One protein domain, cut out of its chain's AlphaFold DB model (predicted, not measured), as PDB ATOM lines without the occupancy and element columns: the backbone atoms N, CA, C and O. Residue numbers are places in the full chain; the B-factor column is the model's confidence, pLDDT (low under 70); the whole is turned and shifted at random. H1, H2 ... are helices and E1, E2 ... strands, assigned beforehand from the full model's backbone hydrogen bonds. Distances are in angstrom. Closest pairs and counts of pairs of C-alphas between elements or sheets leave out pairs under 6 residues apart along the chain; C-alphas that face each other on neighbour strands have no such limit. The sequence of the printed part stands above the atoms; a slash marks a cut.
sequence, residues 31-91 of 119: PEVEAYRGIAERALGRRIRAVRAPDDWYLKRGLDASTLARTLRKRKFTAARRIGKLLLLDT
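AT A GLANCE: This is residues 31 to 91 of the 119 residues of the protein "FPG_CAT domain-containing protein" of Actinobacteria bacterium (UniProt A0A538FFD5). The domain is shaped like a U with two unequal arms: in one arm helix H1 packs on a two-strand hairpin, E1 and E2, and in the other stand the short helix H2 and part of the long unnamed stretch that leads to it. The two arms join at one end of the U, near residues 45 to 48 and 73 to 76. The printed part has 61 residues, with two named helices and two named strands in the order H1, H2, E1, E2; the sheet, order E1 - E2, is antiparallel, and the class is mixed, helices and strands. The whole is only just compact, close to loose, with a radius of gyration of the C-alphas of 12.4 A and spans of 31 by 24 by 16 A.

HOW THE PARTS SIT: E1, residues 76 to 83, and E2, residues 86 to 91, form an antiparallel hairpin, with 158 degrees between their directions. N 81 and O 88 are within hydrogen-bond range at 2.9 A, as are N 88 and O 81 at 2.8 A. The closest C-alphas of H1, residues 31 to 41, and E1 are those of Arg 37 and Ala 80, 5.9 A apart. For H1 and E2 they are those of Val 33 and Leu 87, at 6.7 A. H2, residues 65 to 72, has one pair of C-alphas within 8 A of E2, Leu 72 and Thr 91 at 7.7 A. H1 and H2 are apart, with no C-alphas within 8 A. In both helices every O i to N i+4 pair is within hydrogen-bond range.

IN THESE COORDINATES: E1 is 21.3 A from first to last C-alpha, E2 16.0 A, H1 15.3 A and H2 10.6 A. H1 begins at C-alpha 31, (-24.394, 34.825, -53.266), and E2 ends at C-alpha 91, (-9.726, 51.813, -45.803).

THE WHOLE: The C-alphas farthest apart are those of Pro 31 and Arg 70, 32.3 A. The link from H1 to H2, 23 residues, is long; those from H2 to E1 and E1 to E2 are tight. The printed part has no cut, and no printed residue is under 70 in pLDDT.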
ATOM      1  N   PRO A  31     -23.374  33.823 -52.963       85.50
ATOM      2  CA  PRO A  31     -24.394  34.825 -53.266       85.50
ATOM      3  C   PRO A  31     -24.665  35.790 -52.106       85.50
ATOM      4  O   PRO A  31     -24.805  36.992 -52.319       85.50
ATOM      5  N   GLU A  32     -24.690  35.302 -50.868       90.25
ATOM      6  CA  GLU A  32     -24.943  36.119 -49.682       90.25
ATOM      7  C   GLU A  32     -23.777  37.068 -49.410       90.25
ATOM      8  O   GLU A  32     -23.983  38.245 -49.110       90.25
ATOM      9  N   VAL A  33     -22.537  36.588 -49.563       90.94
ATOM     10  CA  VAL A  33     -21.343  37.436 -49.427       90.94
ATOM     11  C   VAL A  33     -21.328  38.529 -50.497       90.94
ATOM     12  O   VAL A  33     -20.956  39.666 -50.207       90.94
ATOM     13  N   GLU A  34     -21.770  38.217 -51.714       92.31
ATOM     14  CA  GLU A  34     -21.918  39.198 -52.790       92.31
ATOM     15  C   GLU A  34     -23.025  40.221 -52.489       92.31
ATOM     16  O   GLU A  34     -22.825  41.423 -52.673       92.31
ATOM     17  N   ALA A  35     -24.154  39.786 -51.924       92.75
ATOM     18  CA  ALA A  35     -25.200  40.693 -51.458       92.75
ATOM     19  C   ALA A  35     -24.683  41.642 -50.362       92.75
ATOM     20  O   ALA A  35     -24.921  42.853 -50.417       92.75
ATOM     21  N   TYR A  36     -23.904  41.134 -49.400       92.12
ATOM     22  CA  TYR A  36     -23.255  41.971 -48.389       92.12
ATOM     23  C   TYR A  36     -22.228  42.929 -48.989       92.12
ATOM     24  O   TYR A  36     -22.140  44.072 -48.534       92.12
ATOM     25  N   ARG A  37     -21.494  42.513 -50.031       93.94
ATOM     26  CA  ARG A  37     -20.603  43.403 -50.788       93.94
ATOM     27  C   ARG A  37     -21.393  44.573 -51.375       93.94
ATOM     28  O   ARG A  37     -21.017  45.716 -51.131       93.94
ATOM     29  N   GLY A  38     -22.522  44.313 -52.036       95.38
ATOM     30  CA  GLY A  38     -23.384  45.361 -52.599       95.38
ATOM     31  C   GLY A  38     -23.985  46.301 -51.544       95.38
ATOM     32  O   GLY A  38     -24.089  47.509 -51.761       95.38
ATOM     33  N   ILE A  39     -24.333  45.787 -50.359       95.31
ATOM     34  CA  ILE A  39     -24.759  46.630 -49.228       95.31
ATOM     35  C   ILE A  39     -23.600  47.505 -48.742       95.31
ATOM     36  O   ILE A  39     -23.797  48.699 -48.500       95.31
ATOM     37  N   ALA A  40     -22.401  46.934 -48.616       94.19
ATOM     38  CA  ALA A  40     -21.214  47.670 -48.204       94.19
ATOM     39  C   ALA A  40     -20.887  48.791 -49.198       94.19
ATOM     40  O   ALA A  40     -20.608  49.904 -48.763       94.19
ATOM     41  N   GLU A  41     -21.007  48.561 -50.507       95.81
ATOM     42  CA  GLU A  41     -20.719  49.572 -51.535       95.81
ATOM     43  C   GLU A  41     -21.499  50.883 -51.354       95.81
ATOM     44  O   GLU A  41     -20.976  51.965 -51.623       95.81
ATOM     45  N   ARG A  42     -22.706  50.831 -50.780       95.94
ATOM     46  CA  ARG A  42     -23.505  52.030 -50.459       95.94
ATOM     47  C   ARG A  42     -22.837  52.953 -49.435       95.94
ATOM     48  O   ARG A  42     -23.235  54.105 -49.283       95.94
ATOM     49  N   ALA A  43     -21.853  52.455 -48.691       94.12
ATOM     50  CA  ALA A  43     -21.100  53.214 -47.704       94.12
ATOM     51  C   ALA A  43     -19.751  53.744 -48.224       94.12
ATOM     52  O   ALA A  43     -19.044  54.404 -47.455       94.12
ATOM     53  N   LEU A  44     -19.380  53.477 -49.483       95.19
ATOM     54  CA  LEU A  44     -18.116  53.946 -50.055       95.19
ATOM     55  C   LEU A  44     -17.980  55.467 -49.958       95.19
ATOM     56  O   LEU A  44     -18.940  56.230 -50.050       95.19
ATOM     57  N   GLY A  45     -16.753  55.915 -49.719       92.75
ATOM     58  CA  GLY A  45     -16.409  57.322 -49.566       92.75
ATOM     59  C   GLY A  45     -16.729  57.925 -48.197       92.75
ATOM     60  O   GLY A  45     -16.288  59.043 -47.914       92.75
ATOM     61  N   ARG A  46     -17.436  57.208 -47.316       94.25
ATOM     62  CA  ARG A  46     -17.755  57.685 -45.963       94.25
ATOM     63  C   ARG A  46     -16.563  57.518 -45.021       94.25
ATOM     64  O   ARG A  46     -15.781  56.572 -45.131       94.25
ATOM     65  N   ARG A  47     -16.451  58.429 -44.048       94.94
ATOM     66  CA  ARG A  47     -15.479  58.319 -42.951       94.94
ATOM     67  C   ARG A  47     -16.024  57.457 -41.817       94.94
ATOM     68  O   ARG A  47     -17.172  57.616 -41.395       94.94
ATOM     69  N   ILE A  48     -15.170  56.600 -41.269       94.56
ATOM     70  CA  ILE A  48     -15.496  55.747 -40.126       94.56
ATOM     71  C   ILE A  48     -15.559  56.609 -38.860       94.56
ATOM     72  O   ILE A  48     -14.545  57.094 -38.352       94.56
ATOM     73  N   ARG A  49     -16.771  56.811 -38.332       95.50
ATOM     74  CA  ARG A  49     -16.999  57.600 -37.108       95.50
ATOM     75  C   ARG A  49     -16.629  56.828 -35.842       95.50
ATOM     76  O   ARG A  49     -16.062  57.409 -34.916       95.50
ATOM     77  N   ALA A  50     -16.986  55.549 -35.800       93.69
ATOM     78  CA  ALA A  50     -16.792  54.662 -34.662       93.69
ATOM     79  C   ALA A  50     -16.772  53.203 -35.135       93.69
ATOM     80  O   ALA A  50     -17.372  52.878 -36.158       93.69
ATOM     81  N   VAL A  51     -16.119  52.341 -34.358       93.44
ATOM     82  CA  VAL A  51     -16.103  50.885 -34.544       93.44
ATOM     83  C   VAL A  51     -16.624  50.253 -33.261       93.44
ATOM     84  O   VAL A  51     -16.237  50.674 -32.171       93.44
ATOM     85  N   ARG A  52     -17.516  49.269 -33.386       91.56
ATOM     86  CA  ARG A  52     -18.021  48.476 -32.262       91.56
ATOM     87  C   ARG A  52     -17.697  47.010 -32.529       91.56
ATOM     88  O   ARG A  52     -18.228  46.441 -33.474       91.56
ATOM     89  N   ALA A  53     -16.834  46.436 -31.701       89.50
ATOM     90  CA  ALA A  53     -16.490  45.018 -31.703       89.50
ATOM     91  C   ALA A  53     -16.647  44.508 -30.260       89.50
ATOM     92  O   ALA A  53     -15.698  44.598 -29.489       89.50
ATOM     93  N   PRO A  54     -17.867  44.112 -29.851       84.75
ATOM     94  CA  PRO A  54     -18.153  43.731 -28.465       84.75
ATOM     95  C   PRO A  54     -17.608  42.347 -28.089       84.75
ATOM     96  O   PRO A  54     -17.511  42.044 -26.905       84.75
ATOM     97  N   ASP A  55     -17.285  41.519 -29.083       84.50
ATOM     98  CA  ASP A  55     -16.754  40.174 -28.898       84.50
ATOM     99  C   ASP A  55     -15.356  40.074 -29.519       84.50
ATOM    100  O   ASP A  55     -15.175  40.221 -30.736       84.50
ATOM    101  N   ASP A  56     -14.368  39.816 -28.665       82.44
ATOM    102  CA  ASP A  56     -12.967  39.668 -29.049       82.44
ATOM    103  C   ASP A  56     -12.728  38.404 -29.889       82.44
ATOM    104  O   ASP A  56     -11.717  38.318 -30.583       82.44
ATOM    105  N   TRP A  57     -13.659  37.439 -29.913       86.00
ATOM    106  CA  TRP A  57     -13.564  36.253 -30.767       86.00
ATOM    107  C   TRP A  57     -13.375  36.606 -32.246       86.00
ATOM    108  O   TRP A  57     -12.648  35.904 -32.955       86.00
ATOM    109  N   TYR A  58     -13.996  37.683 -32.736       82.31
ATOM    110  CA  TYR A  58     -13.842  38.128 -34.127       82.31
ATOM    111  C   TYR A  58     -12.459  38.720 -34.412       82.31
ATOM    112  O   TYR A  58     -12.013  38.738 -35.561       82.31
ATOM    113  N   LEU A  59     -11.763  39.176 -33.375       88.81
ATOM    114  CA  LEU A  59     -10.469  39.821 -33.481       88.81
ATOM    115  C   LEU A  59      -9.370  38.766 -33.372       88.81
ATOM    116  O   LEU A  59      -9.154  38.118 -32.351       88.81
ATOM    117  N   LYS A  60      -8.679  38.531 -34.486       89.19
ATOM    118  CA  LYS A  60      -7.681  37.463 -34.575       89.19
ATOM    119  C   LYS A  60      -6.277  37.998 -34.305       89.19
ATOM    120  O   LYS A  60      -6.002  39.185 -34.452       89.19
ATOM    121  N   ARG A  61      -5.366  37.083 -33.951       90.06
ATOM    122  CA  ARG A  61      -3.919  37.348 -33.812       90.06
ATOM    123  C   ARG A  61      -3.569  38.416 -32.760       90.06
ATOM    124  O   ARG A  61      -2.603  39.149 -32.931       90.06
ATOM    125  N   GLY A  62      -4.339  38.482 -31.672       85.62
ATOM    126  CA  GLY A  62      -4.092  39.419 -30.570       85.62
ATOM    127  C   GLY A  62      -4.519  40.860 -30.857       85.62
ATOM    128  O   GLY A  62      -4.113  41.758 -30.128       85.62
ATOM    129  N   LEU A  63      -5.317  41.086 -31.906       91.50
ATOM    130  CA  LEU A  63      -5.975  42.366 -32.135       91.50
ATOM    131  C   LEU A  63      -7.030  42.602 -31.046       91.50
ATOM    132  O   LEU A  63      -7.857  41.732 -30.796       91.50
ATOM    133  N   ASP A  64      -7.020  43.779 -30.431       90.38
ATOM    134  CA  ASP A  64      -8.035  44.200 -29.468       90.38
ATOM    135  C   ASP A  64      -8.958  45.284 -30.057       90.38
ATOM    136  O   ASP A  64      -8.587  46.028 -30.978       90.38
ATOM    137  N   ALA A  65     -10.174  45.391 -29.517       91.06
ATOM    138  CA  ALA A  65     -11.200  46.292 -30.039       91.06
ATOM    139  C   ALA A  65     -10.793  47.774 -29.958       91.06
ATOM    140  O   ALA A  65     -11.147  48.567 -30.835       91.06
ATOM    141  N   SER A  66     -10.028  48.159 -28.931       91.19
ATOM    142  CA  SER A  66      -9.602  49.544 -28.723       91.19
ATOM    143  C   SER A  66      -8.555  49.969 -29.757       91.19
ATOM    144  O   SER A  66      -8.652  51.057 -30.337       91.19
ATOM    145  N   THR A  67      -7.604  49.086 -30.071       91.94
ATOM    146  CA  THR A  67      -6.604  49.291 -31.120       91.94
ATOM    147  C   THR A  67      -7.255  49.342 -32.494       91.94
ATOM    148  O   THR A  67      -6.934  50.244 -33.274       91.94
ATOM    149  N   LEU A  68      -8.219  48.458 -32.773       92.62
ATOM    150  CA  LEU A  68      -8.979  48.488 -34.022       92.62
ATOM    151  C   LEU A  68      -9.749  49.809 -34.178       92.62
ATOM    152  O   LEU A  68      -9.628  50.483 -35.203       92.62
ATOM    153  N   ALA A  69     -10.498  50.215 -33.149       92.62
ATOM    154  CA  ALA A  69     -11.286  51.443 -33.175       92.62
ATOM    155  C   ALA A  69     -10.410  52.687 -33.349       92.62
ATOM    156  O   ALA A  69     -10.727  53.551 -34.165       92.62
ATOM    157  N   ARG A  70      -9.290  52.770 -32.627       92.12
ATOM    158  CA  ARG A  70      -8.329  53.875 -32.750       92.12
ATOM    159  C   ARG A  70      -7.710  53.944 -34.145       92.12
ATOM    160  O   ARG A  70      -7.575  55.042 -34.674       92.12
ATOM    161  N   THR A  71      -7.367  52.797 -34.730       92.38
ATOM    162  CA  THR A  71      -6.726  52.724 -36.051       92.38
ATOM    163  C   THR A  71      -7.684  53.103 -37.175       92.38
ATOM    164  O   THR A  71      -7.293  53.833 -38.081       92.38
ATOM    165  N   LEU A  72      -8.932  52.630 -37.128       93.31
ATOM    166  CA  LEU A  72      -9.904  52.843 -38.207       93.31
ATOM    167  C   LEU A  72     -10.663  54.168 -38.108       93.31
ATOM    168  O   LEU A  72     -11.203  54.640 -39.107       93.31
ATOM    169  N   ARG A  73     -10.739  54.787 -36.927       93.38
ATOM    170  CA  ARG A  73     -11.470  56.046 -36.759       93.38
ATOM    171  C   ARG A  73     -10.895  57.132 -37.674       93.38
ATOM    172  O   ARG A  73      -9.688  57.323 -37.742       93.38
ATOM    173  N   LYS A  74     -11.789  57.878 -38.332       91.88
ATOM    174  CA  LYS A  74     -11.509  58.907 -39.355       91.88
ATOM    175  C   LYS A  74     -10.953  58.393 -40.690       91.88
ATOM    176  O   LYS A  74     -10.897  59.201 -41.612       91.88
ATOM    177  N   ARG A  75     -10.636  57.101 -40.841       93.75
ATOM    178  CA  ARG A  75     -10.295  56.536 -42.155       93.75
ATOM    179  C   ARG A  75     -11.492  56.588 -43.095       93.75
ATOM    180  O   ARG A  75     -12.645  56.513 -42.651       93.75
ATOM    181  N   LYS A  76     -11.219  56.698 -44.390       94.69
ATOM    182  CA  LYS A  76     -12.227  56.649 -45.448       94.69
ATOM    183  C   LYS A  76     -12.387  55.213 -45.923       94.69
ATOM    184  O   LYS A  76     -11.396  54.537 -46.174       94.69
ATOM    185  N   PHE A  77     -13.624  54.752 -46.051       94.50
ATOM    186  CA  PHE A  77     -13.920  53.456 -46.649       94.50
ATOM    187  C   PHE A  77     -13.872  53.573 -48.181       94.50
ATOM    188  O   PHE A  77     -14.602  54.386 -48.750       94.50
ATOM    189  N   THR A  78     -12.979  52.833 -48.845       95.81
ATOM    190  CA  THR A  78     -12.611  53.083 -50.254       95.81
ATOM    191  C   THR A  78     -12.986  51.978 -51.226       95.81
ATOM    192  O   THR A  78     -13.207  52.292 -52.392       95.81
ATOM    193  N   ALA A  79     -13.076  50.720 -50.793       94.56
ATOM    194  CA  ALA A  79     -13.508  49.626 -51.665       94.56
ATOM    195  C   ALA A  79     -14.087  48.445 -50.878       94.56
ATOM    196  O   ALA A  79     -13.629  48.143 -49.779       94.56
ATOM    197  N   ALA A  80     -15.047  47.743 -51.481       96.25
ATOM    198  CA  ALA A  80     -15.559  46.458 -51.011       96.25
ATOM    199  C   ALA A  80     -15.143  45.360 -52.001       96.25
ATOM    200  O   ALA A  80     -15.578  45.366 -53.154       96.25
ATOM    201  N   ARG A  81     -14.305  44.414 -51.569       94.31
ATOM    202  CA  ARG A  81     -13.808  43.309 -52.408       94.31
ATOM    203  C   ARG A  81     -14.238  41.965 -51.844       94.31
ATOM    204  O   ARG A  81     -14.485  41.840 -50.649       94.31
ATOM    205  N   ARG A  82     -14.259  40.939 -52.690       94.44
ATOM    206  CA  ARG A  82     -14.573  39.567 -52.288       94.44
ATOM    207  C   ARG A  82     -13.514  38.599 -52.794       94.44
ATOM    208  O   ARG A  82     -13.131  38.659 -53.957       94.44
ATOM    209  N   ILE A  83     -13.093  37.676 -51.934       93.88
ATOM    210  CA  ILE A  83     -12.290  36.508 -52.312       93.88
ATOM    211  C   ILE A  83     -12.989  35.270 -51.755       93.88
ATOM    212  O   ILE A  83     -12.984  35.029 -50.550       93.88
ATOM    213  N   GLY A  84     -13.643  34.492 -52.622       90.44
ATOM    214  CA  GLY A  84     -14.472  33.366 -52.181       90.44
ATOM    215  C   GLY A  84     -15.562  33.837 -51.212       90.44
ATOM    216  O   GLY A  84     -16.374  34.687 -51.579       90.44
ATOM    217  N   LYS A  85     -15.542  33.314 -49.981       89.06
ATOM    218  CA  LYS A  85     -16.470  33.674 -48.892       89.06
ATOM    219  C   LYS A  85     -15.977  34.838 -48.012       89.06
ATOM    220  O   LYS A  85     -16.630  35.189 -47.035       89.06
ATOM    221  N   LEU A  86     -14.817  35.424 -48.321       91.25
ATOM    222  CA  LEU A  86     -14.244  36.538 -47.564       91.25
ATOM    223  C   LEU A  86     -14.670  37.872 -48.171       91.25
ATOM    224  O   LEU A  86     -14.403  38.131 -49.344       91.25
ATOM    225  N   LEU A  87     -15.269  38.730 -47.344       93.25
ATOM    226  CA  LEU A  87     -15.517  40.135 -47.650       93.25
ATOM    227  C   LEU A  87     -14.379  40.986 -47.077       93.25
ATOM    228  O   LEU A  87     -14.049  40.890 -45.895       93.25
ATOM    229  N   LEU A  88     -13.785  41.820 -47.921       94.88
ATOM    230  CA  LEU A  88     -12.660  42.691 -47.599       94.88
ATOM    231  C   LEU A  88     -13.108  44.143 -47.753       94.88
ATOM    232  O   LEU A  88     -13.676  44.516 -48.782       94.88
ATOM    233  N   LEU A  89     -12.851  44.951 -46.728       95.69
ATOM    234  CA  LEU A  89     -13.217  46.361 -46.692       95.69
ATOM    235  C   LEU A  89     -11.943  47.203 -46.653       95.69
ATOM    236  O   LEU A  89     -11.264  47.261 -45.628       95.69
ATOM    237  N   ASP A  90     -11.624  47.855 -47.765       95.25
ATOM    238  CA  ASP A  90     -10.430  48.686 -47.862       95.25
ATOM    239  C   ASP A  90     -10.671  50.036 -47.197       95.25
ATOM    240  O   ASP A  90     -11.692  50.693 -47.424       95.25
ATOM    241  N   THR A  91      -9.696  50.486 -46.414       94.69
ATOM    242  CA  THR A  91      -9.726  51.813 -45.803       94.69
ATOM    243  C   THR A  91      -8.453  52.571 -46.122       94.69
ATOM    244  O   THR A  91      -7.361  52.043 -45.915       94.69
TER     245      THR A  91